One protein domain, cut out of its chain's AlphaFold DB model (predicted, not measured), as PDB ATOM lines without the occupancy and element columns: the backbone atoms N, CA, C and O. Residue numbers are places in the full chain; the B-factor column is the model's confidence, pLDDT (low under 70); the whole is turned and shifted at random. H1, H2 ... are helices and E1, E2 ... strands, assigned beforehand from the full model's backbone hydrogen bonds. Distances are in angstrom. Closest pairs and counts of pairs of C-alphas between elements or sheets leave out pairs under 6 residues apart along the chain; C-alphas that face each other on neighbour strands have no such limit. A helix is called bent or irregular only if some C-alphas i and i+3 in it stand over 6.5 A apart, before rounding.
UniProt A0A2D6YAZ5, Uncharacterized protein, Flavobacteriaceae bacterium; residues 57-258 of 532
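AT A GLANCE: This is residues 57 to 258 of the 532 residues of an uncharacterized protein of Flavobacteriaceae bacterium (UniProt A0A2D6YAZ5). Three helices, H5, H7 and H8, lie side by side in a row, with kinked H5 in the middle of the domain and H6 crossing the row. H1, H3 and H4 cluster on the other side of H5 from H7, H2 sits at the edge beside H1, and a small two-stranded sheet, E1 with E2, lies far from the middle. The printed part has 202 residues, with eight named helices and two named strands in the order H1 H2 H3 H4 H5 H6 E1 E2 H7 H8; the class is mostly helix, and the sheet is parallel. It is compact, with a radius of gyration of the C-alphas of 17.6 A, and rounded, spanning 47 by 40 by 35 A.

IN THESE COORDINATES: E1 is residues 196 to 198 and E2 214 to 216. H5, residues 141 to 163, is 31.9 A long, has a kink of 47 degrees near residue 157, and is irregular, with C-alphas 159 and 162 8.3 A apart. H7 is residues 222 to 238, 24.4 A; H8 241 to 255, 20.8 A; H6 168 to 184, 24.3 A. H1 is residues 71 to 82, H2 89 to 94, H3 99 to 111 and H4 115 to 126. H1 begins at C-alpha 71, (338.528, 235.230, 280.763), and H8 ends at C-alpha 255, (301.830, 245.005, 270.258).

HOW THE PARTS SIT: E1 and E2 are parallel, at 58 degrees; N 197 and O 214 are within hydrogen-bond range at 2.9 A. H5 and E1 are apart. H5 touches H7, the same way at a shallow tilt of 29 degrees; the closest C-alphas, Ser 155 and Ala 230, are 4.2 A apart. H7 and H8 form a helical hairpin, closest at C-alphas 228 and 247, 4.9 A. H6 touches H8 at a steep tilt of 44 degrees, closest at C-alphas 183 and 243, 5.7 A. With residues 121 to 126 alone, H4 touches H6, about perpendicular at 73 degrees; C-alphas 125 and 177 are closest, 5.4 A. H1 touches H4 at a shallow tilt of 11 degrees, closest at C-alphas 82 and 120, 5.5 A. H3 and H5 only just touch, with 3 pairs of C-alphas within 8 A, Ile 101 and Leu 149 closest at 6.5 A. H2 is close to H1 but not clearly touching, C-alphas 80 and 94 being closest at 7.1 A. Every O i to N i+4 pair is within hydrogen-bond range in each helix but H5, with 16 of 19.

THE WHOLE: The two C-alphas farthest apart, Gln 168 and Gln 211, are 52.0 A apart. The printed part has no cut. The links H4 to H5, H6 to E1 and E1 to E2 are long. Residues 57 to 68 are under 70 in pLDDT.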
ATOM      1  N   GLY A  57     324.547 245.020 293.352       60.16
ATOM      2  CA  GLY A  57     325.616 244.631 294.273       60.16
ATOM      3  C   GLY A  57     325.479 243.186 294.765       60.16
ATOM      4  O   GLY A  57     326.487 242.565 295.095       60.16
ATOM      5  N   ARG A  58     324.257 242.630 294.747       63.22
ATOM      6  CA  ARG A  58     323.945 241.258 295.179       63.22
ATOM      7  C   ARG A  58     324.286 240.204 294.125       63.22
ATOM      8  O   ARG A  58     324.453 239.042 294.468       63.22
ATOM      9  N   HIS A  59     324.453 240.576 292.854       66.38
ATOM     10  CA  HIS A  59     324.884 239.618 291.823       66.38
ATOM     11  C   HIS A  59     326.336 239.175 292.007       66.38
ATOM     12  O   HIS A  59     326.669 238.034 291.697       66.38
ATOM     13  N   LYS A  60     327.173 240.047 292.582       56.88
ATOM     14  CA  LYS A  60     328.606 239.803 292.792       56.88
ATOM     15  C   LYS A  60     328.909 238.724 293.837       56.88
ATOM     16  O   LYS A  60     330.026 238.220 293.860       56.88
ATOM     17  N   SER A  61     327.955 238.364 294.705       56.69
ATOM     18  CA  SER A  61     328.158 237.331 295.734       56.69
ATOM     19  C   SER A  61     328.025 235.897 295.211       56.69
ATOM     20  O   SER A  61     328.268 234.956 295.961       56.69
ATOM     21  N   PHE A  62     327.662 235.710 293.940       56.84
ATOM     22  CA  PHE A  62     327.540 234.397 293.317       56.84
ATOM     23  C   PHE A  62     328.701 234.196 292.337       56.84
ATOM     24  O   PHE A  62     328.696 234.762 291.248       56.84
ATOM     25  N   SER A  63     329.711 233.414 292.741       52.50
ATOM     26  CA  SER A  63     330.834 233.048 291.863       52.50
ATOM     27  C   SER A  63     330.341 232.256 290.648       52.50
ATOM     28  O   SER A  63     329.496 231.367 290.772       52.50
ATOM     29  N   ILE A  64     330.886 232.578 289.474       57.03
ATOM     30  CA  ILE A  64     330.404 232.115 288.168       57.03
ATOM     31  C   ILE A  64     331.326 231.080 287.510       57.03
ATOM     32  O   ILE A  64     331.138 230.717 286.346       57.03
ATOM     33  N   ASP A  65     332.285 230.518 288.243       54.00
ATOM     34  CA  ASP A  65     333.154 229.476 287.678       54.00
ATOM     35  C   ASP A  65     332.340 228.297 287.081       54.00
ATOM     36  O   ASP A  65     332.784 227.644 286.137       54.00
ATOM     37  N   ASN A  66     331.088 228.109 287.526       55.28
ATOM     38  CA  ASN A  66     330.175 227.065 287.058       55.28
ATOM     39  C   ASN A  66     329.301 227.400 285.824       55.28
ATOM     40  O   ASN A  66     328.713 226.473 285.274       55.28
ATOM     41  N   ASN A  67     329.216 228.651 285.334       60.44
ATOM     42  CA  ASN A  67     328.362 228.987 284.162       60.44
ATOM     43  C   ASN A  67     329.137 229.146 282.839       60.44
ATOM     44  O   ASN A  67     328.609 229.656 281.851       60.44
ATOM     45  N   GLY A  68     330.406 228.729 282.799       63.19
ATOM     46  CA  GLY A  68     331.205 228.702 281.566       63.19
ATOM     47  C   GLY A  68     331.739 230.063 281.091       63.19
ATOM     48  O   GLY A  68     332.279 230.161 279.981       63.19
ATOM     49  N   ILE A  69     331.638 231.107 281.921       75.25
ATOM     50  CA  ILE A  69     332.253 232.412 281.657       75.25
ATOM     51  C   ILE A  69     333.680 232.383 282.190       75.25
ATOM     52  O   ILE A  69     333.926 232.430 283.389       75.25
ATOM     53  N   SER A  70     334.638 232.319 281.273       83.69
ATOM     54  CA  SER A  70     336.060 232.427 281.583       83.69
ATOM     55  C   SER A  70     336.631 233.680 280.934       83.69
ATOM     56  O   SER A  70     336.094 234.175 279.939       83.69
ATOM     57  N   ARG A  71     337.779 234.156 281.431       87.62
ATOM     58  CA  ARG A  71     338.528 235.230 280.763       87.62
ATOM     59  C   ARG A  71     338.822 234.882 279.301       87.62
ATOM     60  O   ARG A  71     338.764 235.759 278.452       87.62
ATOM     61  N   ARG A  72     339.069 233.601 278.996       90.44
ATOM     62  CA  ARG A  72     339.245 233.111 277.622       90.44
ATOM     63  C   ARG A  72     337.975 233.288 276.791       90.44
ATOM     64  O   ARG A  72     338.053 233.883 275.729       90.44
ATOM     65  N   THR A  73     336.820 232.833 277.285       89.06
ATOM     66  CA  THR A  73     335.532 232.989 276.585       89.06
ATOM     67  C   THR A  73     335.228 234.464 276.305       89.06
ATOM     68  O   THR A  73     334.795 234.809 275.207       89.06
ATOM     69  N   MET A  74     335.487 235.341 277.283       93.12
ATOM     70  CA  MET A  74     335.330 236.788 277.128       93.12
ATOM     71  C   MET A  74     336.267 237.340 276.044       93.12
ATOM     72  O   MET A  74     335.788 237.975 275.106       93.12
ATOM     73  N   THR A  75     337.572 237.057 276.128       95.38
ATOM     74  CA  THR A  75     338.559 237.535 275.149       95.38
ATOM     75  C   THR A  75     338.255 237.018 273.744       95.38
ATOM     76  O   THR A  75     338.348 237.784 272.789       95.38
ATOM     77  N   ASP A  76     337.839 235.756 273.612       95.31
ATOM     78  CA  ASP A  76     337.417 235.174 272.337       95.31
ATOM     79  C   ASP A  76     336.229 235.958 271.766       95.31
ATOM     80  O   ASP A  76     336.253 236.355 270.602       95.31
ATOM     81  N   CYS A  77     335.210 236.257 272.579       96.25
ATOM     82  CA  CYS A  77     334.081 237.072 272.135       96.25
ATOM     83  C   CYS A  77     334.502 238.475 271.685       96.25
ATOM     84  O   CYS A  77     334.087 238.907 270.612       96.25
ATOM     85  N   VAL A  78     335.350 239.174 272.443       98.00
ATOM     86  CA  VAL A  78     335.873 240.487 272.025       98.00
ATOM     87  C   VAL A  78     336.629 240.366 270.702       98.00
ATOM     88  O   VAL A  78     336.379 241.137 269.777       98.00
ATOM     89  N   TYR A  79     337.501 239.367 270.562       97.94
ATOM     90  CA  TYR A  79     338.275 239.148 269.342       97.94
ATOM     91  C   TYR A  79     337.372 238.915 268.122       97.94
ATOM     92  O   TYR A  79     337.491 239.623 267.122       97.94
ATOM     93  N   TRP A  80     336.433 237.968 268.200       97.56
ATOM     94  CA  TRP A  80     335.575 237.609 267.063       97.56
ATOM     95  C   TRP A  80     334.559 238.702 266.706       97.56
ATOM     96  O   TRP A  80     334.127 238.782 265.555       97.56
ATOM     97  N   LEU A  81     334.180 239.554 267.664       97.81
ATOM     98  CA  LEU A  81     333.307 240.702 267.408       97.81
ATOM     99  C   LEU A  81     334.061 241.915 266.849       97.81
ATOM    100  O   LEU A  81     333.489 242.650 266.051       97.81
ATOM    101  N   THR A  82     335.324 242.126 267.228       97.94
ATOM    102  CA  THR A  82     336.154 243.239 266.718       97.94
ATOM    103  C   THR A  82     336.784 242.953 265.353       97.94
ATOM    104  O   THR A  82     337.157 243.891 264.653       97.94
ATOM    105  N   ASN A  83     336.859 241.681 264.950       97.25
ATOM    106  CA  ASN A  83     337.380 241.232 263.655       97.25
ATOM    107  C   ASN A  83     336.264 240.586 262.823       97.25
ATOM    108  O   ASN A  83     336.335 239.406 262.513       97.25
ATOM    109  N   TRP A  84     335.181 241.310 262.541       96.31
ATOM    110  CA  TRP A  84     333.992 240.723 261.924       96.31
ATOM    111  C   TRP A  84     334.232 240.189 260.499       96.31
ATOM    112  O   TRP A  84     334.475 240.952 259.568       96.31
ATOM    113  N   GLU A  85     334.032 238.886 260.294       95.44
ATOM    114  CA  GLU A  85     333.956 238.277 258.964       95.44
ATOM    115  C   GLU A  85     332.504 237.899 258.650       95.44
ATOM    116  O   GLU A  85     331.959 236.944 259.212       95.44
ATOM    117  N   LYS A  86     331.870 238.655 257.747       92.38
ATOM    118  CA  LYS A  86     330.513 238.349 257.278       92.38
ATOM    119  C   LYS A  86     330.497 237.077 256.427       92.38
ATOM    120  O   LYS A  86     331.430 236.820 255.669       92.38
ATOM    121  N   ASN A  87     329.396 236.335 256.494       87.88
ATOM    122  CA  ASN A  87     329.099 235.145 255.696       87.88
ATOM    123  C   ASN A  87     330.116 234.001 255.863       87.88
ATOM    124  O   ASN A  87     330.257 233.160 254.977       87.88
ATOM    125  N   SER A  88     330.843 233.973 256.979       92.94
ATOM    126  CA  SER A  88     331.811 232.924 257.295       92.94
ATOM    127  C   SER A  88     331.222 232.017 258.369       92.94
ATOM    128  O   SER A  88     331.150 232.392 259.538       92.94
ATOM    129  N   ASP A  89     330.810 230.802 257.995       91.62
ATOM    130  CA  ASP A  89     330.273 229.820 258.950       91.62
ATOM    131  C   ASP A  89     331.278 229.504 260.058       91.62
ATOM    132  O   ASP A  89     330.906 229.383 261.228       91.62
ATOM    133  N   GLN A  90     332.565 229.421 259.708       95.06
ATOM    134  CA  GLN A  90     333.633 229.226 260.679       95.06
ATOM    135  C   GLN A  90     333.691 230.400 261.661       95.06
ATOM    136  O   GLN A  90     333.742 230.179 262.873       95.06
ATOM    137  N   HIS A  91     333.669 231.637 261.158       95.38
ATOM    138  CA  HIS A  91     333.654 232.830 262.001       95.38
ATOM    139  C   HIS A  91     332.432 232.823 262.911       95.38
ATOM    140  O   HIS A  91     332.556 232.886 264.134       95.38
ATOM    141  N   ARG A  92     331.248 232.625 262.330       94.94
ATOM    142  CA  ARG A  92     329.969 232.574 263.033       94.94
ATOM    143  C   ARG A  92     329.944 231.524 264.141       94.94
ATOM    144  O   ARG A  92     329.467 231.817 265.236       94.94
ATOM    145  N   GLN A  93     330.469 230.325 263.894       93.88
ATOM    146  CA  GLN A  93     330.575 229.272 264.908       93.88
ATOM    147  C   GLN A  93     331.483 229.692 266.070       93.88
ATOM    148  O   GLN A  93     331.124 229.470 267.227       93.88
ATOM    149  N   LYS A  94     332.612 230.358 265.792       93.69
ATOM    150  CA  LYS A  94     333.542 230.826 266.833       93.69
ATOM    151  C   LYS A  94     332.950 231.924 267.719       93.69
ATOM    152  O   LYS A  94     333.132 231.874 268.932       93.69
ATOM    153  N   ARG A  95     332.158 232.843 267.151       92.44
ATOM    154  CA  ARG A  95     331.336 233.812 267.919       92.44
ATOM    155  C   ARG A  95     330.007 233.233 268.431       92.44
ATOM    156  O   ARG A  95     329.258 233.935 269.107       92.44
ATOM    157  N   ARG A  96     329.727 231.950 268.161       91.44
ATOM    158  CA  ARG A  96     328.514 231.222 268.579       91.44
ATOM    159  C   ARG A  96     327.218 231.931 268.158       91.44
ATOM    160  O   ARG A  96     326.272 232.025 268.938       91.44
ATOM    161  N   GLY A  97     327.175 232.447 266.931       92.19
ATOM    162  CA  GLY A  97     326.066 233.280 266.460       92.19
ATOM    163  C   GLY A  97     325.956 234.579 267.266       92.19
ATOM    164  O   GLY A  97     326.935 235.305 267.396       92.19
ATOM    165  N   ASP A  98     324.796 234.878 267.846       93.69
ATOM    166  CA  ASP A  98     324.613 236.008 268.769       93.69
ATOM    167  C   ASP A  98     324.988 235.681 270.232       93.69
ATOM    168  O   ASP A  98     324.809 236.511 271.123       93.69
ATOM    169  N   GLY A  99     325.561 234.499 270.499       93.75
ATOM    170  CA  GLY A  99     325.884 234.019 271.847       93.75
ATOM    171  C   GLY A  99     326.844 234.914 272.636       93.75
ATOM    172  O   GLY A  99     326.745 234.987 273.863       93.75
ATOM    173  N   CYS A 100     327.730 235.654 271.961       95.50
ATOM    174  CA  CYS A 100     328.615 236.607 272.633       95.50
ATOM    175  C   CYS A 100     327.878 237.754 273.338       95.50
ATOM    176  O   CYS A 100     328.438 238.329 274.269       95.50
ATOM    177  N   ILE A 101     326.623 238.047 272.969       96.38
ATOM    178  CA  ILE A 101     325.780 239.004 273.698       96.38
ATOM    179  C   ILE A 101     325.663 238.581 275.161       96.38
ATOM    180  O   ILE A 101     326.034 239.327 276.066       96.38
ATOM    181  N   GLN A 102     325.194 237.353 275.379       92.69
ATOM    182  CA  GLN A 102     324.964 236.819 276.714       92.69
ATOM    183  C   GLN A 102     326.280 236.648 277.474       92.69
ATOM    184  O   GLN A 102     326.347 237.000 278.644       92.69
ATOM    185  N   GLN A 103     327.343 236.178 276.812       92.00
ATOM    186  CA  GLN A 103     328.648 235.978 277.455       92.00
ATOM    187  C   GLN A 103     329.253 237.286 277.977       92.00
ATOM    188  O   GLN A 103     329.742 237.325 279.105       92.00
ATOM    189  N   LEU A 104     329.206 238.365 277.188       94.50
ATOM    190  CA  LEU A 104     329.721 239.664 277.626       94.50
ATOM    191  C   LEU A 104     328.793 240.342 278.643       94.50
ATOM    192  O   LEU A 104     329.285 240.969 279.580       94.50
ATOM    193  N   GLY A 105     327.473 240.166 278.518       92.56
ATOM    194  CA  GLY A 105     326.523 240.586 279.551       92.56
ATOM    195  C   GLY A 105     326.815 239.901 280.885       92.56
ATOM    196  O   GLY A 105     327.001 240.563 281.903       92.56
ATOM    197  N   TRP A 106     326.951 238.576 280.876       89.06
ATOM    198  CA  TRP A 106     327.321 237.803 282.053       89.06
ATOM    199  C   TRP A 106     328.675 238.213 282.638       89.06
ATOM    200  O   TRP A 106     328.781 238.363 283.854       89.06
ATOM    201  N   TRP A 107     329.690 238.458 281.801       89.62
ATOM    202  CA  TRP A 107     330.978 238.982 282.265       89.62
ATOM    203  C   TRP A 107     330.816 240.294 283.036       89.62
ATOM    204  O   TRP A 107     331.397 240.442 284.114       89.62
ATOM    205  N   TYR A 108     330.011 241.228 282.522       90.56
ATOM    206  CA  TYR A 108     329.754 242.498 283.196       90.56
ATOM    207  C   TYR A 108     329.083 242.297 284.561       90.56
ATOM    208  O   TYR A 108     329.576 242.830 285.550       90.56
ATOM    209  N   TYR A 109     328.010 241.505 284.664       87.19
ATOM    210  CA  TYR A 109     327.342 241.304 285.962       87.19
ATOM    211  C   TYR A 109     328.191 240.502 286.962       87.19
ATOM    212  O   TYR A 109     327.981 240.631 288.166       87.19
ATOM    213  N   ASN A 110     329.177 239.738 286.483       83.25
ATOM    214  CA  ASN A 110     330.173 239.075 287.326       83.25
ATOM    215  C   ASN A 110     331.197 240.053 287.911       83.25
ATOM    216  O   ASN A 110     331.454 240.091 289.110       83.25
ATOM    217  N   SER A 111     331.828 240.825 287.026       85.06
ATOM    218  CA  SER A 111     333.065 241.559 287.319       85.06
ATOM    219  C   SER A 111     332.825 243.042 287.605       85.06
ATOM    220  O   SER A 111     333.594 243.684 288.315       85.06
ATOM    221  N   GLY A 112     331.742 243.603 287.068       86.88
ATOM    222  CA  GLY A 112     331.522 245.042 286.940       86.88
ATOM    223  C   GLY A 112     332.346 245.706 285.832       86.88
ATOM    224  O   GLY A 112     332.311 246.928 285.719       86.88
ATOM    225  N   GLU A 113     333.096 244.950 285.023       90.56
ATOM    226  CA  GLU A 113     333.955 245.508 283.977       90.56
ATOM    227  C   GLU A 113     333.177 245.788 282.690       90.56
ATOM    228  O   GLU A 113     332.605 244.890 282.069       90.56
ATOM    229  N   THR A 114     333.215 247.041 282.238       95.31
ATOM    230  CA  THR A 114     332.641 247.467 280.951       95.31
ATOM    231  C   THR A 114     333.627 247.348 279.789       95.31
ATOM    232  O   THR A 114     333.207 247.425 278.633       95.31
ATOM    233  N   SER A 115     334.922 247.131 280.059       96.62
ATOM    234  CA  SER A 115     335.987 247.144 279.048       96.62
ATOM    235  C   SER A 115     335.770 246.177 277.874       96.62
ATOM    236  O   SER A 115     336.003 246.613 276.748       96.62
ATOM    237  N   PRO A 116     335.245 244.942 278.032       97.44
ATOM    238  CA  PRO A 116     335.038 244.069 276.875       97.44
ATOM    239  C   PRO A 116     334.008 244.624 275.884       97.44
ATOM    240  O   PRO A 116     334.238 244.634 274.679       97.44
ATOM    241  N   ILE A 117     332.877 245.132 276.387       98.44
ATOM    242  CA  ILE A 117     331.831 245.732 275.543       98.44
ATOM    243  C   ILE A 117     332.309 247.084 274.998       98.44
ATOM    244  O   ILE A 117     332.051 247.400 273.837       98.44
ATOM    245  N   ARG A 118     333.056 247.856 275.799       98.44
ATOM    246  CA  ARG A 118     333.679 249.123 275.391       98.44
ATOM    247  C   ARG A 118     334.543 248.932 274.145       98.44
ATOM    248  O   ARG A 118     334.386 249.673 273.180       98.44
ATOM    249  N   ASP A 119     335.434 247.942 274.175       98.62
ATOM    250  CA  ASP A 119     336.402 247.686 273.106       98.62
ATOM    251  C   ASP A 119     335.706 247.246 271.816       98.62
ATOM    252  O   ASP A 119     336.081 247.676 270.724       98.62
ATOM    253  N   VAL A 120     334.640 246.450 271.944       98.81
ATOM    254  CA  VAL A 120     333.788 246.075 270.812       98.81
ATOM    255  C   VAL A 120     333.120 247.305 270.195       98.81
ATOM    256  O   VAL A 120     333.251 247.522 268.992       98.81
ATOM    257  N   LEU A 121     332.456 248.137 271.003       98.88
ATOM    258  CA  LEU A 121     331.770 249.342 270.524       98.88
ATOM    259  C   LEU A 121     332.735 250.330 269.862       98.88
ATOM    260  O   LEU A 121     332.438 250.847 268.787       98.88
ATOM    261  N   LEU A 122     333.910 250.549 270.457       98.81
ATOM    262  CA  LEU A 122     334.928 251.425 269.884       98.81
ATOM    263  C   LEU A 122     335.463 250.888 268.559       98.81
ATOM    264  O   LEU A 122     335.600 251.643 267.598       98.81
ATOM    265  N   SER A 123     335.747 249.586 268.485       98.69
ATOM    266  CA  SER A 123     336.196 248.953 267.246       98.69
ATOM    267  C   SER A 123     335.139 249.053 266.150       98.69
ATOM    268  O   SER A 123     335.477 249.295 264.995       98.69
ATOM    269  N   TRP A 124     333.857 248.903 266.483       98.69
ATOM    270  CA  TRP A 124     332.781 249.071 265.507       98.69
ATOM    271  C   TRP A 124     332.643 250.516 265.038       98.69
ATOM    272  O   TRP A 124     332.490 250.742 263.839       98.69
ATOM    273  N   ALA A 125     332.767 251.478 265.954       98.69
ATOM    274  CA  ALA A 125     332.687 252.901 265.642       98.69
ATOM    275  C   ALA A 125     333.871 253.404 264.798       98.69
ATOM    276  O   ALA A 125     333.705 254.320 263.996       98.69
ATOM    277  N   THR A 126     335.063 252.823 264.971       98.19
ATOM    278  CA  THR A 126     336.309 253.342 264.370       98.19
ATOM    279  C   THR A 126     336.912 252.461 263.280       98.19
ATOM    280  O   THR A 126     337.759 252.935 262.524       98.19
ATOM    281  N   LYS A 127     336.511 251.188 263.181       96.19
ATOM    282  CA  LYS A 127     337.072 250.226 262.221       96.19
ATOM    283  C   LYS A 127     335.986 249.558 261.387       96.19
ATOM    284  O   LYS A 127     335.825 249.880 260.214       96.19
ATOM    285  N   GLN A 128     335.275 248.595 261.967       95.56
ATOM    286  CA  GLN A 128     334.323 247.762 261.241       95.56
ATOM    287  C   GLN A 128     333.237 247.241 262.174       95.56
ATOM    288  O   GLN A 128     333.520 246.529 263.136       95.56
ATOM    289  N   LYS A 129     331.987 247.565 261.848       96.00
ATOM    290  CA  LYS A 129     330.791 247.027 262.501       96.00
ATOM    291  C   LYS A 129     330.372 245.668 261.912       96.00
ATOM    292  O   LYS A 129     330.762 245.348 260.783       96.00
ATOM    293  N   PRO A 130     329.506 244.903 262.599       96.88
ATOM    294  CA  PRO A 130     328.846 243.743 262.020       96.88
ATOM    295  C   PRO A 130     328.055 244.123 260.766       96.88
ATOM    296  O   PRO A 130     327.283 245.082 260.758       96.88
ATOM    297  N   THR A 131     328.247 243.358 259.697       95.06
ATOM    298  CA  THR A 131     327.550 243.517 258.412       95.06
ATOM    299  C   THR A 131     327.144 242.153 257.866       95.06
ATOM    300  O   THR A 131     327.664 241.124 258.292       95.06
ATOM    301  N   PHE A 132     326.212 242.134 256.921       94.25
ATOM    302  CA  PHE A 132     325.696 240.915 256.304       94.25
ATOM    303  C   PHE A 132     325.268 241.207 254.864       94.25
ATOM    304  O   PHE A 132     324.987 242.356 254.523       94.25
ATOM    305  N   ASP A 133     325.191 240.161 254.044       93.00
ATOM    306  CA  ASP A 133     324.623 240.232 252.696       93.00
ATOM    307  C   ASP A 133     323.244 239.561 252.647       93.00
ATOM    308  O   ASP A 133     322.956 238.644 253.418       93.00
ATOM    309  N   ILE A 134     322.390 240.011 251.724       91.44
ATOM    310  CA  ILE A 134     321.082 239.400 251.467       91.44
ATOM    311  C   ILE A 134     321.180 238.492 250.249       91.44
ATOM    312  O   ILE A 134     321.461 238.948 249.138       91.44
ATOM    313  N   TYR A 135     320.897 237.209 250.452       90.00
ATOM    314  CA  TYR A 135     320.837 236.231 249.377       90.00
ATOM    315  C   TYR A 135     319.397 236.013 248.939       90.00
ATOM    316  O   TYR A 135     318.491 235.881 249.750       90.00
ATOM    317  N   GLN A 136     319.178 235.946 247.627       88.50
ATOM    318  CA  GLN A 136     317.831 235.840 247.065       88.50
ATOM    319  C   GLN A 136     317.111 234.546 247.474       88.50
ATOM    320  O   GLN A 136     315.922 234.583 247.786       88.50
ATOM    321  N   ASN A 137     317.827 233.417 247.470       89.12
ATOM    322  CA  ASN A 137     317.256 232.074 247.635       89.12
ATOM    323  C   ASN A 137     317.816 231.330 248.855       89.12
ATOM    324  O   ASN A 137     317.597 230.127 248.958       89.12
ATOM    325  N   ASP A 138     318.614 232.000 249.685       86.12
ATOM    326  CA  ASP A 138     319.316 231.365 250.794       86.12
ATOM    327  C   ASP A 138     319.246 232.235 252.046       86.12
ATOM    328  O   ASP A 138     319.197 233.464 251.974       86.12
ATOM    329  N   PHE A 139     319.212 231.590 253.204       85.19
ATOM    330  CA  PHE A 139     319.149 232.277 254.477       85.19
ATOM    331  C   PHE A 139     320.559 232.580 254.978       85.19
ATOM    332  O   PHE A 139     321.296 231.680 255.366       85.19
ATOM    333  N   ASN A 140     320.903 233.866 255.059       90.12
ATOM    334  CA  ASN A 140     322.121 234.294 255.733       90.12
ATOM    335  C   ASN A 140     321.869 234.496 257.240       90.12
ATOM    336  O   ASN A 140     321.176 235.448 257.616       90.12
ATOM    337  N   PRO A 141     322.440 233.670 258.131       91.00
ATOM    338  CA  PRO A 141     322.218 233.818 259.562       91.00
ATOM    339  C   PRO A 141     322.895 235.063 260.164       91.00
ATOM    340  O   PRO A 141     322.441 235.539 261.207       91.00
ATOM    341  N   ASP A 142     323.907 235.645 259.509       94.12
ATOM    342  CA  ASP A 142     324.526 236.896 259.967       94.12
ATOM    343  C   ASP A 142     323.564 238.088 259.886       94.12
ATOM    344  O   ASP A 142     323.716 239.040 260.653       94.12
ATOM    345  N   HIS A 143     322.527 238.021 259.040       93.75
ATOM    346  CA  HIS A 143     321.447 239.012 259.040       93.75
ATOM    347  C   HIS A 143     320.785 239.107 260.419       93.75
ATOM    348  O   HIS A 143     320.570 240.203 260.942       93.75
ATOM    349  N   TYR A 144     320.501 237.961 261.043       94.31
ATOM    350  CA  TYR A 144     319.933 237.954 262.383       94.31
ATOM    351  C   TYR A 144     320.958 238.437 263.418       94.31
ATOM    352  O   TYR A 144     320.654 239.339 264.204       94.31
ATOM    353  N   ASP A 145     322.160 237.854 263.394       95.94
ATOM    354  CA  ASP A 145     323.176 238.069 264.423       95.94
ATOM    355  C   ASP A 145     323.663 239.528 264.474       95.94
ATOM    356  O   ASP A 145     323.792 240.086 265.563       95.94
ATOM    357  N   ALA A 146     323.908 240.165 263.325       96.62
ATOM    358  CA  ALA A 146     324.404 241.540 263.264       96.62
ATOM    359  C   ALA A 146     323.401 242.538 263.864       96.62
ATOM    360  O   ALA A 146     323.777 243.372 264.689       96.62
ATOM    361  N   ILE A 147     322.115 242.417 263.511       97.25
ATOM    362  CA  ILE A 147     321.046 243.262 264.066       97.25
ATOM    363  C   ILE A 147     320.921 243.039 265.576       97.25
ATOM    364  O   ILE A 147     320.798 244.007 266.331       97.25
ATOM    365  N   ALA A 148     320.979 241.784 266.028       97.62
ATOM    366  CA  ALA A 148     320.933 241.454 267.447       97.62
ATOM    367  C   ALA A 148     322.095 242.091 268.226       97.62
ATOM    368  O   ALA A 148     321.858 242.744 269.242       97.62
ATOM    369  N   LEU A 149     323.323 241.930 267.731       98.19
ATOM    370  CA  LEU A 149     324.547 242.455 268.338       98.19
ATOM    371  C   LEU A 149     324.524 243.982 268.443       98.19
ATOM    372  O   LEU A 149     324.710 244.524 269.532       98.19
ATOM    373  N   LEU A 150     324.237 244.666 267.331       98.56
ATOM    374  CA  LEU A 150     324.164 246.127 267.278       98.56
ATOM    375  C   LEU A 150     323.103 246.668 268.238       98.56
ATOM    376  O   LEU A 150     323.374 247.595 268.998       98.56
ATOM    377  N   SER A 151     321.910 246.070 268.246       98.50
ATOM    378  CA  SER A 151     320.796 246.554 269.068       98.50
ATOM    379  C   SER A 151     321.056 246.353 270.559       98.50
ATOM    380  O   SER A 151     320.954 247.297 271.338       98.50
ATOM    381  N   VAL A 152     321.432 245.140 270.974       98.50
ATOM    382  CA  VAL A 152     321.556 244.819 272.405       98.50
ATOM    383  C   VAL A 152     322.731 245.560 273.046       98.50
ATOM    384  O   VAL A 152     322.597 246.079 274.159       98.50
ATOM    385  N   PHE A 153     323.861 245.697 272.344       98.69
ATOM    386  CA  PHE A 153     324.976 246.498 272.859       98.69
ATOM    387  C   PHE A 153     324.659 247.993 272.870       98.69
ATOM    388  O   PHE A 153     325.071 248.672 273.806       98.69
ATOM    389  N   SER A 154     323.852 248.494 271.929       98.75
ATOM    390  CA  SER A 154     323.370 249.882 271.962       98.75
ATOM    391  C   SER A 154     322.444 250.150 273.153       98.75
ATOM    392  O   SER A 154     322.628 251.147 273.851       98.75
ATOM    393  N   SER A 155     321.497 249.249 273.458       98.31
ATOM    394  CA  SER A 155     320.654 249.384 274.660       98.31
ATOM    395  C   SER A 155     321.478 249.353 275.946       98.31
ATOM    396  O   SER A 155     321.256 250.160 276.848       98.31
ATOM    397  N   PHE A 156     322.459 248.450 276.023       98.06
ATOM    398  CA  PHE A 156     323.324 248.338 277.190       98.06
ATOM    399  C   PHE A 156     324.203 249.578 277.354       98.06
ATOM    400  O   PHE A 156     324.316 250.109 278.457       98.06
ATOM    401  N   TYR A 157     324.759 250.084 276.252       98.56
ATOM    402  CA  TYR A 157     325.511 251.328 276.235       98.56
ATOM    403  C   TYR A 157     324.686 252.513 276.728       98.56
ATOM    404  O   TYR A 157     325.158 253.250 277.583       98.56
ATOM    405  N   ALA A 158     323.447 252.674 276.254       97.81
ATOM    406  CA  ALA A 158     322.575 253.760 276.697       97.81
ATOM    407  C   ALA A 158     322.342 253.727 278.217       97.81
ATOM    408  O   ALA A 158     322.450 254.752 278.889       97.81
ATOM    409  N   VAL A 159     322.090 252.537 278.772       95.81
ATOM    410  CA  VAL A 159     321.812 252.362 280.206       95.81
ATOM    411  C   VAL A 159     323.063 252.508 281.071       95.81
ATOM    412  O   VAL A 159     322.991 253.044 282.176       95.81
ATOM    413  N   LYS A 160     324.214 252.034 280.587       94.69
ATOM    414  CA  LYS A 160     325.486 252.012 281.326       94.69
ATOM    415  C   LYS A 160     326.469 253.080 280.866       94.69
ATOM    416  O   LYS A 160     327.645 252.999 281.200       94.69
ATOM    417  N   TYR A 161     326.005 254.083 280.128       96.75
ATOM    418  CA  TYR A 161     326.830 255.075 279.436       96.75
ATOM    419  C   TYR A 161     327.928 255.674 280.321       96.75
ATOM    420  O   TYR A 161     329.082 255.768 279.892       96.75
ATOM    421  N   ASP A 162     327.563 256.041 281.554       94.31
ATOM    422  CA  ASP A 162     328.438 256.703 282.530       94.31
ATOM    423  C   ASP A 162     329.476 255.753 283.155       94.31
ATOM    424  O   ASP A 162     330.406 256.199 283.817       94.31
ATOM    425  N   GLU A 163     329.333 254.440 282.954       94.75
ATOM    426  CA  GLU A 163     330.269 253.409 283.424       94.75
ATOM    427  C   GLU A 163     331.315 253.033 282.364       94.75
ATOM    428  O   GLU A 163     332.261 252.295 282.647       94.75
ATOM    429  N   PHE A 164     331.164 253.516 281.129       97.25
ATOM    430  CA  PHE A 164     332.174 253.339 280.092       97.25
ATOM    431  C   PHE A 164     333.272 254.394 280.229       97.25
ATOM    432  O   PHE A 164     332.998 255.591 280.197       97.25
ATOM    433  N   SER A 165     334.525 253.955 280.308       96.62
ATOM    434  CA  SER A 165     335.684 254.852 280.293       96.62
ATOM    435  C   SER A 165     336.189 255.040 278.865       96.62
ATOM    436  O   SER A 165     336.851 254.151 278.331       96.62
ATOM    437  N   PHE A 166     335.886 256.199 278.280       98.00
ATOM    438  CA  PHE A 166     336.346 256.654 276.965       98.00
ATOM    439  C   PHE A 166     337.062 257.999 277.098       98.00
ATOM    440  O   PHE A 166     336.699 258.813 277.952       98.00
ATOM    441  N   THR A 167     338.034 258.265 276.228       98.31
ATOM    442  CA  THR A 167     338.468 259.640 275.943       98.31
ATOM    443  C   THR A 167     337.326 260.431 275.298       98.31
ATOM    444  O   THR A 167     336.326 259.863 274.851       98.31
ATOM    445  N   GLN A 168     337.453 261.756 275.234       98.12
ATOM    446  CA  GLN A 168     336.419 262.601 274.634       98.12
ATOM    447  C   GLN A 168     336.162 262.253 273.157       98.12
ATOM    448  O   GLN A 168     335.007 262.144 272.755       98.12
ATOM    449  N   ASP A 169     337.214 262.019 272.372       98.44
ATOM    450  CA  ASP A 169     337.080 261.693 270.948       98.44
ATOM    451  C   ASP A 169     336.482 260.298 270.734       98.44
ATOM    452  O   ASP A 169     335.593 260.122 269.900       98.44
ATOM    453  N   GLU A 170     336.907 259.310 271.528       98.69
ATOM    454  CA  GLU A 170     336.315 257.968 271.500       98.69
ATOM    455  C   GLU A 170     334.831 258.012 271.875       98.69
ATOM    456  O   GLU A 170     334.013 257.363 271.222       98.69
ATOM    457  N   ARG A 171     334.471 258.810 272.889       98.62
ATOM    458  CA  ARG A 171     333.078 259.003 273.296       98.62
ATOM    459  C   ARG A 171     332.251 259.557 272.144       98.62
ATOM    460  O   ARG A 171     331.227 258.974 271.810       98.62
ATOM    461  N   LEU A 172     332.714 260.639 271.516       98.56
ATOM    462  CA  LEU A 172     332.019 261.262 270.389       98.56
ATOM    463  C   LEU A 172     331.851 260.291 269.212       98.56
ATOM    464  O   LEU A 172     330.780 260.248 268.603       98.56
ATOM    465  N   ALA A 173     332.876 259.488 268.911       98.75
ATOM    466  CA  ALA A 173     332.810 258.479 267.858       98.75
ATOM    467  C   ALA A 173     331.765 257.394 268.164       98.75
ATOM    468  O   ALA A 173     330.944 257.072 267.305       98.75
ATOM    469  N   VAL A 174     331.761 256.857 269.389       98.88
ATOM    470  CA  VAL A 174     330.817 255.811 269.813       98.88
ATOM    471  C   VAL A 174     329.384 256.348 269.908       98.88
ATOM    472  O   VAL A 174     328.462 255.685 269.435       98.88
ATOM    473  N   ASP A 175     329.186 257.556 270.440       98.75
ATOM    474  CA  ASP A 175     327.873 258.207 270.529       98.75
ATOM    475  C   ASP A 175     327.255 258.427 269.153       98.75
ATOM    476  O   ASP A 175     326.079 258.124 268.934       98.75
ATOM    477  N   LYS A 176     328.059 258.939 268.215       98.69
ATOM    478  CA  LYS A 176     327.628 259.136 266.834       98.69
ATOM    479  C   LYS A 176     327.293 257.804 266.171       98.69
ATOM    480  O   LYS A 176     326.219 257.677 265.593       98.69
ATOM    481  N   PHE A 177     328.181 256.818 266.292       98.75
ATOM    482  CA  PHE A 177     327.976 255.481 265.743       98.75
ATOM    483  C   PHE A 177     326.660 254.864 266.235       98.75
ATOM    484  O   PHE A 177     325.836 254.458 265.425       98.75
ATOM    485  N   ILE A 178     326.412 254.848 267.546       98.75
ATOM    486  CA  ILE A 178     325.212 254.219 268.116       98.75
ATOM    487  C   ILE A 178     323.929 254.923 267.668       98.75
ATOM    488  O   ILE A 178     322.958 254.250 267.312       98.75
ATOM    489  N   GLN A 179     323.907 256.258 267.656       98.62
ATOM    490  CA  GLN A 179     322.741 257.005 267.182       98.62
ATOM    491  C   GLN A 179     322.476 256.758 265.691       98.62
ATOM    492  O   GLN A 179     321.340 256.450 265.324       98.62
ATOM    493  N   ASP A 180     323.514 256.824 264.851       98.25
ATOM    494  CA  ASP A 180     323.399 256.606 263.406       98.25
ATOM    495  C   ASP A 180     322.946 255.169 263.089       98.25
ATOM    496  O   ASP A 180     322.066 254.968 262.247       98.25
ATOM    497  N   GLU A 181     323.491 254.165 263.785       97.81
ATOM    498  CA  GLU A 181     323.098 252.765 263.606       97.81
ATOM    499  C   GLU A 181     321.651 252.523 264.022       97.81
ATOM    500  O   GLU A 181     320.899 251.904 263.274       97.81
ATOM    501  N   MET A 182     321.216 253.014 265.186       98.25
ATOM    502  CA  MET A 182     319.847 252.774 265.653       98.25
ATOM    503  C   MET A 182     318.801 253.531 264.826       98.25
ATOM    504  O   MET A 182     317.667 253.059 264.694       98.25
ATOM    505  N   LEU A 183     319.173 254.662 264.219       97.31
ATOM    506  CA  LEU A 183     318.305 255.397 263.301       97.31
ATOM    507  C   LEU A 183     318.089 254.642 261.978       97.31
ATOM    508  O   LEU A 183     316.977 254.645 261.435       97.31
ATOM    509  N   ASN A 184     319.135 253.964 261.496       95.88
ATOM    510  CA  ASN A 184     319.199 253.372 260.157       95.88
ATOM    511  C   ASN A 184     319.231 251.833 260.143       95.88
ATOM    512  O   ASN A 184     319.474 251.232 259.097       95.88
ATOM    513  N   ILE A 185     318.992 251.179 261.282       95.69
ATOM    514  CA  ILE A 185     319.055 249.719 261.388       95.69
ATOM    515  C   ILE A 185     318.057 249.050 260.417       95.69
ATOM    516  O   ILE A 185     316.861 249.360 260.453       95.69
ATOM    517  N   PRO A 186     318.502 248.115 259.552       93.94
ATOM    518  CA  PRO A 186     317.686 247.563 258.465       93.94
ATOM    519  C   PRO A 186     316.689 246.482 258.932       93.94
ATOM    520  O   PRO A 186     316.606 245.403 258.354       93.94
ATOM    521  N   ILE A 187     315.901 246.748 259.978       94.31
ATOM    522  CA  ILE A 187     314.997 245.762 260.605       94.31
ATOM    523  C   ILE A 187     313.838 245.293 259.698       94.31
ATOM    524  O   ILE A 187     313.216 244.258 259.946       94.31
ATOM    525  N   ASP A 188     313.552 246.049 258.637       94.12
ATOM    526  CA  ASP A 188     312.512 245.754 257.645       94.12
ATOM    527  C   ASP A 188     313.039 244.967 256.429       94.12
ATOM    528  O   ASP A 188     312.249 244.604 255.545       94.12
ATOM    529  N   VAL A 189     314.351 244.718 256.353       92.50
ATOM    530  CA  VAL A 189     314.965 243.940 255.271       92.50
ATOM    531  C   VAL A 189     314.587 242.468 255.419       92.50
ATOM    532  O   VAL A 189     314.634 241.898 256.503       92.50
ATOM    533  N   VAL A 190     314.183 241.854 254.307       92.88
ATOM    534  CA  VAL A 190     313.820 240.433 254.251       92.88
ATOM    535  C   VAL A 190     315.073 239.620 253.945       92.88
ATOM    536  O   VAL A 190     315.737 239.876 252.942       92.88
ATOM    537  N   GLY A 191     315.381 238.639 254.794       90.19
ATOM    538  CA  GLY A 191     316.621 237.858 254.736       90.19
ATOM    539  C   GLY A 191     316.764 236.951 253.512       90.19
ATOM    540  O   GLY A 191     317.879 236.672 253.092       90.19
ATOM    541  N   GLU A 192     315.639 236.492 252.963       91.62
ATOM    542  CA  GLU A 192     315.567 235.493 251.890       91.62
ATOM    543  C   GLU A 192     314.382 235.826 250.951       91.62
ATOM    544  O   GLU A 192     313.337 235.168 250.989       91.62
ATOM    545  N   PRO A 193     314.471 236.903 250.149       91.69
ATOM    546  CA  PRO A 193     313.315 237.545 249.520       91.69
ATOM    547  C   PRO A 193     312.577 236.713 248.459       91.69
ATOM    548  O   PRO A 193     311.449 237.066 248.124       91.69
ATOM    549  N   LYS A 194     313.133 235.606 247.934       92.38
ATOM    550  CA  LYS A 194     312.352 234.696 247.069       92.38
ATOM    551  C   LYS A 194     311.427 233.761 247.838       92.38
ATOM    552  O   LYS A 194     310.374 233.395 247.324       92.38
ATOM    553  N   ASN A 195     311.815 233.369 249.047       92.31
ATOM    554  CA  ASN A 195     311.069 232.406 249.862       92.31
ATOM    555  C   ASN A 195     310.344 233.078 251.033       92.31
ATOM    556  O   ASN A 195     309.519 232.453 251.708       92.31
ATOM    557  N   GLN A 196     310.639 234.352 251.289       93.81
ATOM    558  CA  GLN A 196     310.080 235.105 252.393       93.81
ATOM    559  C   GLN A 196     309.606 236.493 251.963       93.81
ATOM    560  O   GLN A 196     310.074 237.062 250.982       93.81
ATOM    561  N   PHE A 197     308.670 237.052 252.720       94.12
ATOM    562  CA  PHE A 197     308.207 238.427 252.571       94.12
ATOM    563  C   PHE A 197     308.107 239.103 253.935       94.12
ATOM    564  O   PHE A 197     308.083 238.445 254.974       94.12
ATOM    565  N   PHE A 198     308.029 240.430 253.937       95.00
ATOM    566  CA  PHE A 198     307.924 241.219 255.159       95.00
ATOM    567  C   PHE A 198     306.741 240.772 256.038       95.00
ATOM    568  O   PHE A 198     305.619 240.599 255.558       95.00
ATOM    569  N   CYS A 199     306.980 240.587 257.335       94.88
ATOM    570  CA  CYS A 199     305.959 240.121 258.268       94.88
ATOM    571  C   CYS A 199     304.967 241.248 258.603       94.88
ATOM    572  O   CYS A 199     305.305 242.165 259.339       94.88
ATOM    573  N   ASP A 200     303.730 241.181 258.100       95.75
ATOM    574  CA  ASP A 200     302.649 242.061 258.575       95.75
ATOM    575  C   ASP A 200     302.174 241.570 259.956       95.75
ATOM    576  O   ASP A 200     301.637 240.455 260.043       95.75
ATOM    577  N   PRO A 201     302.342 242.368 261.029       96.25
ATOM    578  CA  PRO A 201     302.093 241.912 262.390       96.25
ATOM    579  C   PRO A 201     300.618 241.583 262.645       96.25
ATOM    580  O   PRO A 201     300.322 240.754 263.498       96.25
ATOM    581  N   ARG A 202     299.698 242.139 261.846       95.12
ATOM    582  CA  ARG A 202     298.245 241.949 261.979       95.12
ATOM    583  C   ARG A 202     297.755 240.636 261.364       95.12
ATOM    584  O   ARG A 202     296.611 240.232 261.556       95.12
ATOM    585  N   LYS A 203     298.592 239.944 260.580       95.69
ATOM    586  CA  LYS A 203     298.205 238.724 259.851       95.69
ATOM    587  C   LYS A 203     298.571 237.453 260.626       95.69
ATOM    588  O   LYS A 203     299.205 236.539 260.092       95.69
ATOM    589  N   HIS A 204     298.102 237.328 261.871       96.25
ATOM    590  CA  HIS A 204     298.398 236.188 262.764       96.25
ATOM    591  C   HIS A 204     298.125 234.810 262.147       96.25
ATOM    592  O   HIS A 204     298.811 233.831 262.448       96.25
ATOM    593  N   LYS A 205     297.145 234.713 261.239       95.31
ATOM    594  CA  LYS A 205     296.758 233.466 260.556       95.31
ATOM    595  C   LYS A 205     297.854 232.863 259.670       95.31
ATOM    596  O   LYS A 205     297.762 231.674 259.368       95.31
ATOM    597  N   ILE A 206     298.843 233.642 259.226       94.94
ATOM    598  CA  ILE A 206     299.906 233.178 258.308       94.94
ATOM    599  C   ILE A 206     301.299 233.132 258.946       94.94
ATOM    600  O   ILE A 206     302.163 232.414 258.448       94.94
ATOM    601  N   ILE A 207     301.518 233.844 260.055       95.75
ATOM    602  CA  ILE A 207     302.816 233.884 260.747       95.75
ATOM    603  C   ILE A 207     303.235 232.466 261.166       95.75
ATOM    604  O   ILE A 207     302.462 231.731 261.775       95.75
ATOM    605  N   GLY A 208     304.445 232.046 260.803       93.00
ATOM    606  CA  GLY A 208     304.989 230.728 261.153       93.00
ATOM    607  C   GLY A 208     304.376 229.528 260.416       93.00
ATOM    608  O   GLY A 208     304.759 228.399 260.706       93.00
ATOM    609  N   LYS A 209     303.453 229.711 259.459       92.31
ATOM    610  CA  LYS A 209     302.986 228.596 258.613       92.31
ATOM    611  C   LYS A 209     304.091 228.104 257.669       92.31
ATOM    612  O   LYS A 209     304.861 228.897 257.129       92.31
ATOM    613  N   LYS A 210     304.117 226.789 257.419       83.94
ATOM    614  CA  LYS A 210     305.031 226.110 256.481       83.94
ATOM    615  C   LYS A 210     304.562 226.265 255.026       83.94
ATOM    616  O   LYS A 210     304.194 225.294 254.379       83.94
ATOM    617  N   GLN A 211     304.508 227.501 254.544       86.38
ATOM    618  CA  GLN A 211     304.172 227.854 253.160       86.38
ATOM    619  C   GLN A 211     305.352 228.594 252.520       86.38
ATOM    620  O   GLN A 211     306.169 229.158 253.245       86.38
ATOM    621  N   SER A 212     305.464 228.586 251.191       85.94
ATOM    622  CA  SER A 212     306.430 229.422 250.469       85.94
ATOM    623  C   SER A 212     305.697 230.226 249.385       85.94
ATOM    624  O   SER A 212     304.939 229.618 248.625       85.94
ATOM    625  N   PRO A 213     305.860 231.560 249.323       90.56
ATOM    626  CA  PRO A 213     306.649 232.368 250.250       90.56
ATOM    627  C   PRO A 213     305.952 232.516 251.623       90.56
ATOM    628  O   PRO A 213     304.728 232.384 251.738       90.56
ATOM    629  N   ARG A 214     306.722 232.776 252.688       92.38
ATOM    630  CA  ARG A 214     306.231 232.940 254.081       92.38
ATOM    631  C   ARG A 214     306.656 234.269 254.712       92.38
ATOM    632  O   ARG A 214     307.645 234.843 254.282       92.38
ATOM    633  N   PRO A 215     305.981 234.743 255.775       94.19
ATOM    634  CA  PRO A 215     306.485 235.872 256.551       94.19
ATOM    635  C   PRO A 215     307.908 235.614 257.078       94.19
ATOM    636  O   PRO A 215     308.173 234.550 257.648       94.19
ATOM    637  N   ASP A 216     308.802 236.590 256.920       92.81
ATOM    638  CA  ASP A 216     310.128 236.593 257.537       92.81
ATOM    639  C   ASP A 216     309.992 236.934 259.018       92.81
ATOM    640  O   ASP A 216     309.793 238.087 259.412       92.81
ATOM    641  N   ILE A 217     310.110 235.912 259.860       89.69
ATOM    642  CA  ILE A 217     309.988 236.069 261.305       89.69
ATOM    643  C   ILE A 217     311.125 236.905 261.906       89.69
ATOM    644  O   ILE A 217     310.926 237.456 262.981       89.69
ATOM    645  N   ASN A 218     312.264 237.119 261.245       88.00
ATOM    646  CA  ASN A 218     313.278 238.044 261.766       88.00
ATOM    647  C   ASN A 218     312.796 239.499 261.723       88.00
ATOM    648  O   ASN A 218     313.122 240.273 262.623       88.00
ATOM    649  N   THR A 219     311.923 239.836 260.765       91.75
ATOM    650  CA  THR A 219     311.301 241.165 260.684       91.75
ATOM    651  C   THR A 219     310.222 241.392 261.745       91.75
ATOM    652  O   THR A 219     309.860 242.539 261.970       91.75
ATOM    653  N   CYS A 220     309.719 240.363 262.440       91.62
ATOM    654  CA  CYS A 220     308.690 240.521 263.484       91.62
ATOM    655  C   CYS A 220     309.013 239.880 264.841       91.62
ATOM    656  O   CYS A 220     308.364 240.184 265.834       91.62
ATOM    657  N   GLY A 221     310.035 239.038 264.930       90.75
ATOM    658  CA  GLY A 221     310.406 238.262 266.107       90.75
ATOM    659  C   GLY A 221     311.386 238.984 267.021       90.75
ATOM    660  O   GLY A 221     311.201 240.152 267.370       90.75
ATOM    661  N   SER A 222     312.418 238.259 267.444       94.19
ATOM    662  CA  SER A 222     313.351 238.700 268.483       94.19
ATOM    663  C   SER A 222     314.132 239.950 268.085       94.19
ATOM    664  O   SER A 222     314.239 240.868 268.888       94.19
ATOM    665  N   ASN A 223     314.599 240.052 266.838       95.62
ATOM    666  CA  ASN A 223     315.361 241.220 266.391       95.62
ATOM    667  C   ASN A 223     314.582 242.523 266.518       95.62
ATOM    668  O   ASN A 223     315.130 243.502 267.012       95.62
ATOM    669  N   ARG A 224     313.289 242.539 266.168       97.06
ATOM    670  CA  ARG A 224     312.508 243.770 266.327       97.06
ATOM    671  C   ARG A 224     312.302 244.129 267.795       97.06
ATOM    672  O   ARG A 224     312.310 245.310 268.103       97.06
ATOM    673  N   TRP A 225     312.176 243.154 268.703       97.69
ATOM    674  CA  TRP A 225     312.170 243.447 270.145       97.69
ATOM    675  C   TRP A 225     313.469 244.141 270.572       97.69
ATOM    676  O   TRP A 225     313.410 245.240 271.117       97.69
ATOM    677  N   LYS A 226     314.626 243.560 270.222       98.12
ATOM    678  CA  LYS A 226     315.958 244.121 270.516       98.12
ATOM    679  C   LYS A 226     316.095 245.553 269.981       98.12
ATOM    680  O   LYS A 226     316.483 246.450 270.722       98.12
ATOM    681  N   VAL A 227     315.709 245.778 268.721       98.50
ATOM    682  CA  VAL A 227     315.717 247.104 268.077       98.50
ATOM    683  C   VAL A 227     314.785 248.084 268.786       98.50
ATOM    684  O   VAL A 227     315.182 249.216 269.029       98.50
ATOM    685  N   THR A 228     313.567 247.664 269.145       98.56
ATOM    686  CA  THR A 228     312.585 248.530 269.827       98.56
ATOM    687  C   THR A 228     313.167 249.080 271.124       98.56
ATOM    688  O   THR A 228     313.182 250.289 271.336       98.56
ATOM    689  N   ILE A 229     313.694 248.186 271.966       98.56
ATOM    690  CA  ILE A 229     314.283 248.547 273.257       98.56
ATOM    691  C   ILE A 229     315.514 249.438 273.067       98.56
ATOM    692  O   ILE A 229     315.647 250.453 273.747       98.56
ATOM    693  N   ALA A 230     316.383 249.106 272.109       98.69
ATOM    694  CA  ALA A 230     317.570 249.896 271.810       98.69
ATOM    695  C   ALA A 230     317.231 251.308 271.326       98.69
ATOM    696  O   ALA A 230     317.772 252.271 271.858       98.69
ATOM    697  N   GLN A 231     316.304 251.454 270.377       98.81
ATOM    698  CA  GLN A 231     315.888 252.761 269.867       98.81
ATOM    699  C   GLN A 231     315.293 253.631 270.971       98.81
ATOM    700  O   GLN A 231     315.679 254.788 271.103       98.81
ATOM    701  N   LEU A 232     314.418 253.068 271.809       98.81
ATOM    702  CA  LEU A 232     313.840 253.794 272.936       98.81
ATOM    703  C   LEU A 232     314.925 254.232 273.934       98.81
ATOM    704  O   LEU A 232     315.060 255.420 274.195       98.81
ATOM    705  N   LEU A 233     315.765 253.323 274.433       98.50
ATOM    706  CA  LEU A 233     316.787 253.677 275.430       98.50
ATOM    707  C   LEU A 233     317.853 254.635 274.878       98.50
ATOM    708  O   LEU A 233     318.211 255.600 275.548       98.50
ATOM    709  N   VAL A 234     318.338 254.418 273.652       98.75
ATOM    710  CA  VAL A 234     319.306 255.323 273.007       98.75
ATOM    711  C   VAL A 234     318.679 256.698 272.795       98.75
ATOM    712  O   VAL A 234     319.310 257.707 273.095       98.75
ATOM    713  N   SER A 235     317.422 256.766 272.351       98.56
ATOM    714  CA  SER A 235     316.750 258.052 272.167       98.56
ATOM    715  C   SER A 235     316.602 258.841 273.466       98.56
ATOM    716  O   SER A 235     316.925 260.026 273.480       98.56
ATOM    717  N   LEU A 236     316.215 258.182 274.564       98.25
ATOM    718  CA  LEU A 236     316.144 258.792 275.890       98.25
ATOM    719  C   LEU A 236     317.521 259.255 276.375       98.25
ATOM    720  O   LEU A 236     317.625 260.295 277.015       98.25
ATOM    721  N   ARG A 237     318.588 258.504 276.071       97.69
ATOM    722  CA  ARG A 237     319.950 258.864 276.491       97.69
ATOM    723  C   ARG A 237     320.465 260.122 275.803       97.69
ATOM    724  O   ARG A 237     321.184 260.895 276.428       97.69
ATOM    725  N   PHE A 238     320.117 260.304 274.535       97.62
ATOM    726  CA  PHE A 238     320.646 261.380 273.698       97.62
ATOM    727  C   PHE A 238     319.647 262.504 273.405       97.62
ATOM    728  O   PHE A 238     319.971 263.411 272.642       97.62
ATOM    729  N   GLY A 239     318.435 262.464 273.968       97.25
ATOM    730  CA  GLY A 239     317.412 263.468 273.669       97.25
ATOM    731  C   GLY A 239     316.894 263.406 272.222       97.25
ATOM    732  O   GLY A 239     316.489 264.426 271.666       97.25
ATOM    733  N   ASN A 240     316.952 262.241 271.563       97.81
ATOM    734  CA  ASN A 240     316.718 262.115 270.119       97.81
ATOM    735  C   ASN A 240     315.260 261.730 269.787       97.81
ATOM    736  O   ASN A 240     314.904 260.553 269.738       97.81
ATOM    737  N   GLN A 241     314.413 262.726 269.508       97.94
ATOM    738  CA  GLN A 241     312.981 262.524 269.235       97.94
ATOM    739  C   GLN A 241     312.685 261.694 267.971       97.94
ATOM    740  O   GLN A 241     311.711 260.936 267.943       97.94
ATOM    741  N   GLU A 242     313.495 261.814 266.917       97.62
ATOM    742  CA  GLU A 242     313.301 261.037 265.684       97.62
ATOM    743  C   GLU A 242     313.510 259.544 265.955       97.62
ATOM    744  O   GLU A 242     312.682 258.702 265.592       97.62
ATOM    745  N   LEU A 243     314.583 259.219 266.677       97.88
ATOM    746  CA  LEU A 243     314.877 257.854 267.082       97.88
ATOM    747  C   LEU A 243     313.809 257.293 268.031       97.88
ATOM    748  O   LEU A 243     313.387 256.146 267.870       97.88
ATOM    749  N   PHE A 244     313.316 258.110 268.966       98.44
ATOM    750  CA  PHE A 244     312.215 257.727 269.855       98.44
ATOM    751  C   PHE A 244     310.951 257.384 269.064       98.44
ATOM    752  O   PHE A 244     310.307 256.371 269.328       98.44
ATOM    753  N   SER A 245     310.645 258.161 268.022       98.00
ATOM    754  CA  SER A 245     309.494 257.921 267.144       98.00
ATOM    755  C   SER A 245     309.596 256.576 266.406       98.00
ATOM    756  O   SER A 245     308.592 255.875 266.258       98.00
ATOM    757  N   LYS A 246     310.804 256.141 266.012       97.50
ATOM    758  CA  LYS A 246     311.034 254.782 265.476       97.50
ATOM    759  C   LYS A 246     310.822 253.698 266.538       97.50
ATOM    760  O   LYS A 246     310.216 252.666 266.241       97.50
ATOM    761  N   GLY A 247     311.259 253.946 267.772       98.31
ATOM    762  CA  GLY A 247     310.992 253.075 268.921       98.31
ATOM    763  C   GLY A 247     309.493 252.927 269.220       98.31
ATOM    764  O   GLY A 247     309.009 251.812 269.432       98.31
ATOM    765  N   VAL A 248     308.732 254.022 269.148       98.31
ATOM    766  CA  VAL A 248     307.263 254.033 269.266       98.31
ATOM    767  C   VAL A 248     306.609 253.235 268.139       98.31
ATOM    768  O   VAL A 248     305.802 252.344 268.407       98.31
ATOM    769  N   TYR A 249     307.003 253.473 266.884       97.50
ATOM    770  CA  TYR A 249     306.513 252.692 265.743       97.50
ATOM    771  C   TYR A 249     306.743 251.189 265.947       97.50
ATOM    772  O   TYR A 249     305.829 250.375 265.794       97.50
ATOM    773  N   ASN A 250     307.960 250.814 266.347       97.94
ATOM    774  CA  ASN A 250     308.285 249.420 266.592       97.94
ATOM    775  C   ASN A 250     307.511 248.853 267.788       97.94
ATOM    776  O   ASN A 250     307.045 247.723 267.698       97.94
ATOM    777  N   THR A 251     307.262 249.634 268.842       98.50
ATOM    778  CA  THR A 251     306.382 249.230 269.953       98.50
ATOM    779  C   THR A 251     305.000 248.837 269.443       98.50
ATOM    780  O   THR A 251     304.527 247.740 269.741       98.50
ATOM    781  N   ARG A 252     304.370 249.676 268.613       97.25
ATOM    782  CA  ARG A 252     303.051 249.374 268.031       97.25
ATOM    783  C   ARG A 252     303.079 248.127 267.167       97.25
ATOM    784  O   ARG A 252     302.219 247.258 267.294       97.25
ATOM    785  N   PHE A 253     304.129 247.984 266.365       97.62
ATOM    786  CA  PHE A 253     304.370 246.773 265.596       97.62
ATOM    787  C   PHE A 253     304.438 245.528 266.489       97.62
ATOM    788  O   PHE A 253     303.851 244.497 266.154       97.62
ATOM    789  N   LYS A 254     305.139 245.602 267.628       97.94
ATOM    790  CA  LYS A 254     305.240 244.489 268.577       97.94
ATOM    791  C   LYS A 254     303.902 244.169 269.234       97.94
ATOM    792  O   LYS A 254     303.553 242.995 269.317       97.94
ATOM    793  N   LEU A 255     303.148 245.184 269.649       98.00
ATOM    794  CA  LEU A 255     301.830 245.005 270.258       98.00
ATOM    795  C   LEU A 255     300.804 244.416 269.280       98.00
ATOM    796  O   LEU A 255     299.972 243.606 269.681       98.00
ATOM    797  N   ALA A 256     300.909 244.731 267.988       97.44
ATOM    798  CA  ALA A 256     300.050 244.160 266.953       97.44
ATOM    799  C   ALA A 256     300.287 242.655 266.702       97.44
ATOM    800  O   ALA A 256     299.473 242.025 266.035       97.44
ATOM    801  N   LEU A 257     301.372 242.059 267.218       97.81
ATOM    802  CA  LEU A 257     301.660 240.618 267.105       97.81
ATOM    803  C   LEU A 257     300.995 239.762 268.187       97.81
ATOM    804  O   LEU A 257     301.098 238.533 268.124       97.81
ATOM    805  N   PHE A 258     300.355 240.388 269.172       98.50
ATOM    806  CA  PHE A 258     299.481 239.689 270.099       98.50
ATOM    807  C   PHE A 258     298.144 239.423 269.410       98.50
ATOM    808  O   PHE A 258     297.567 240.323 268.792       98.50
TER     809      PHE A 258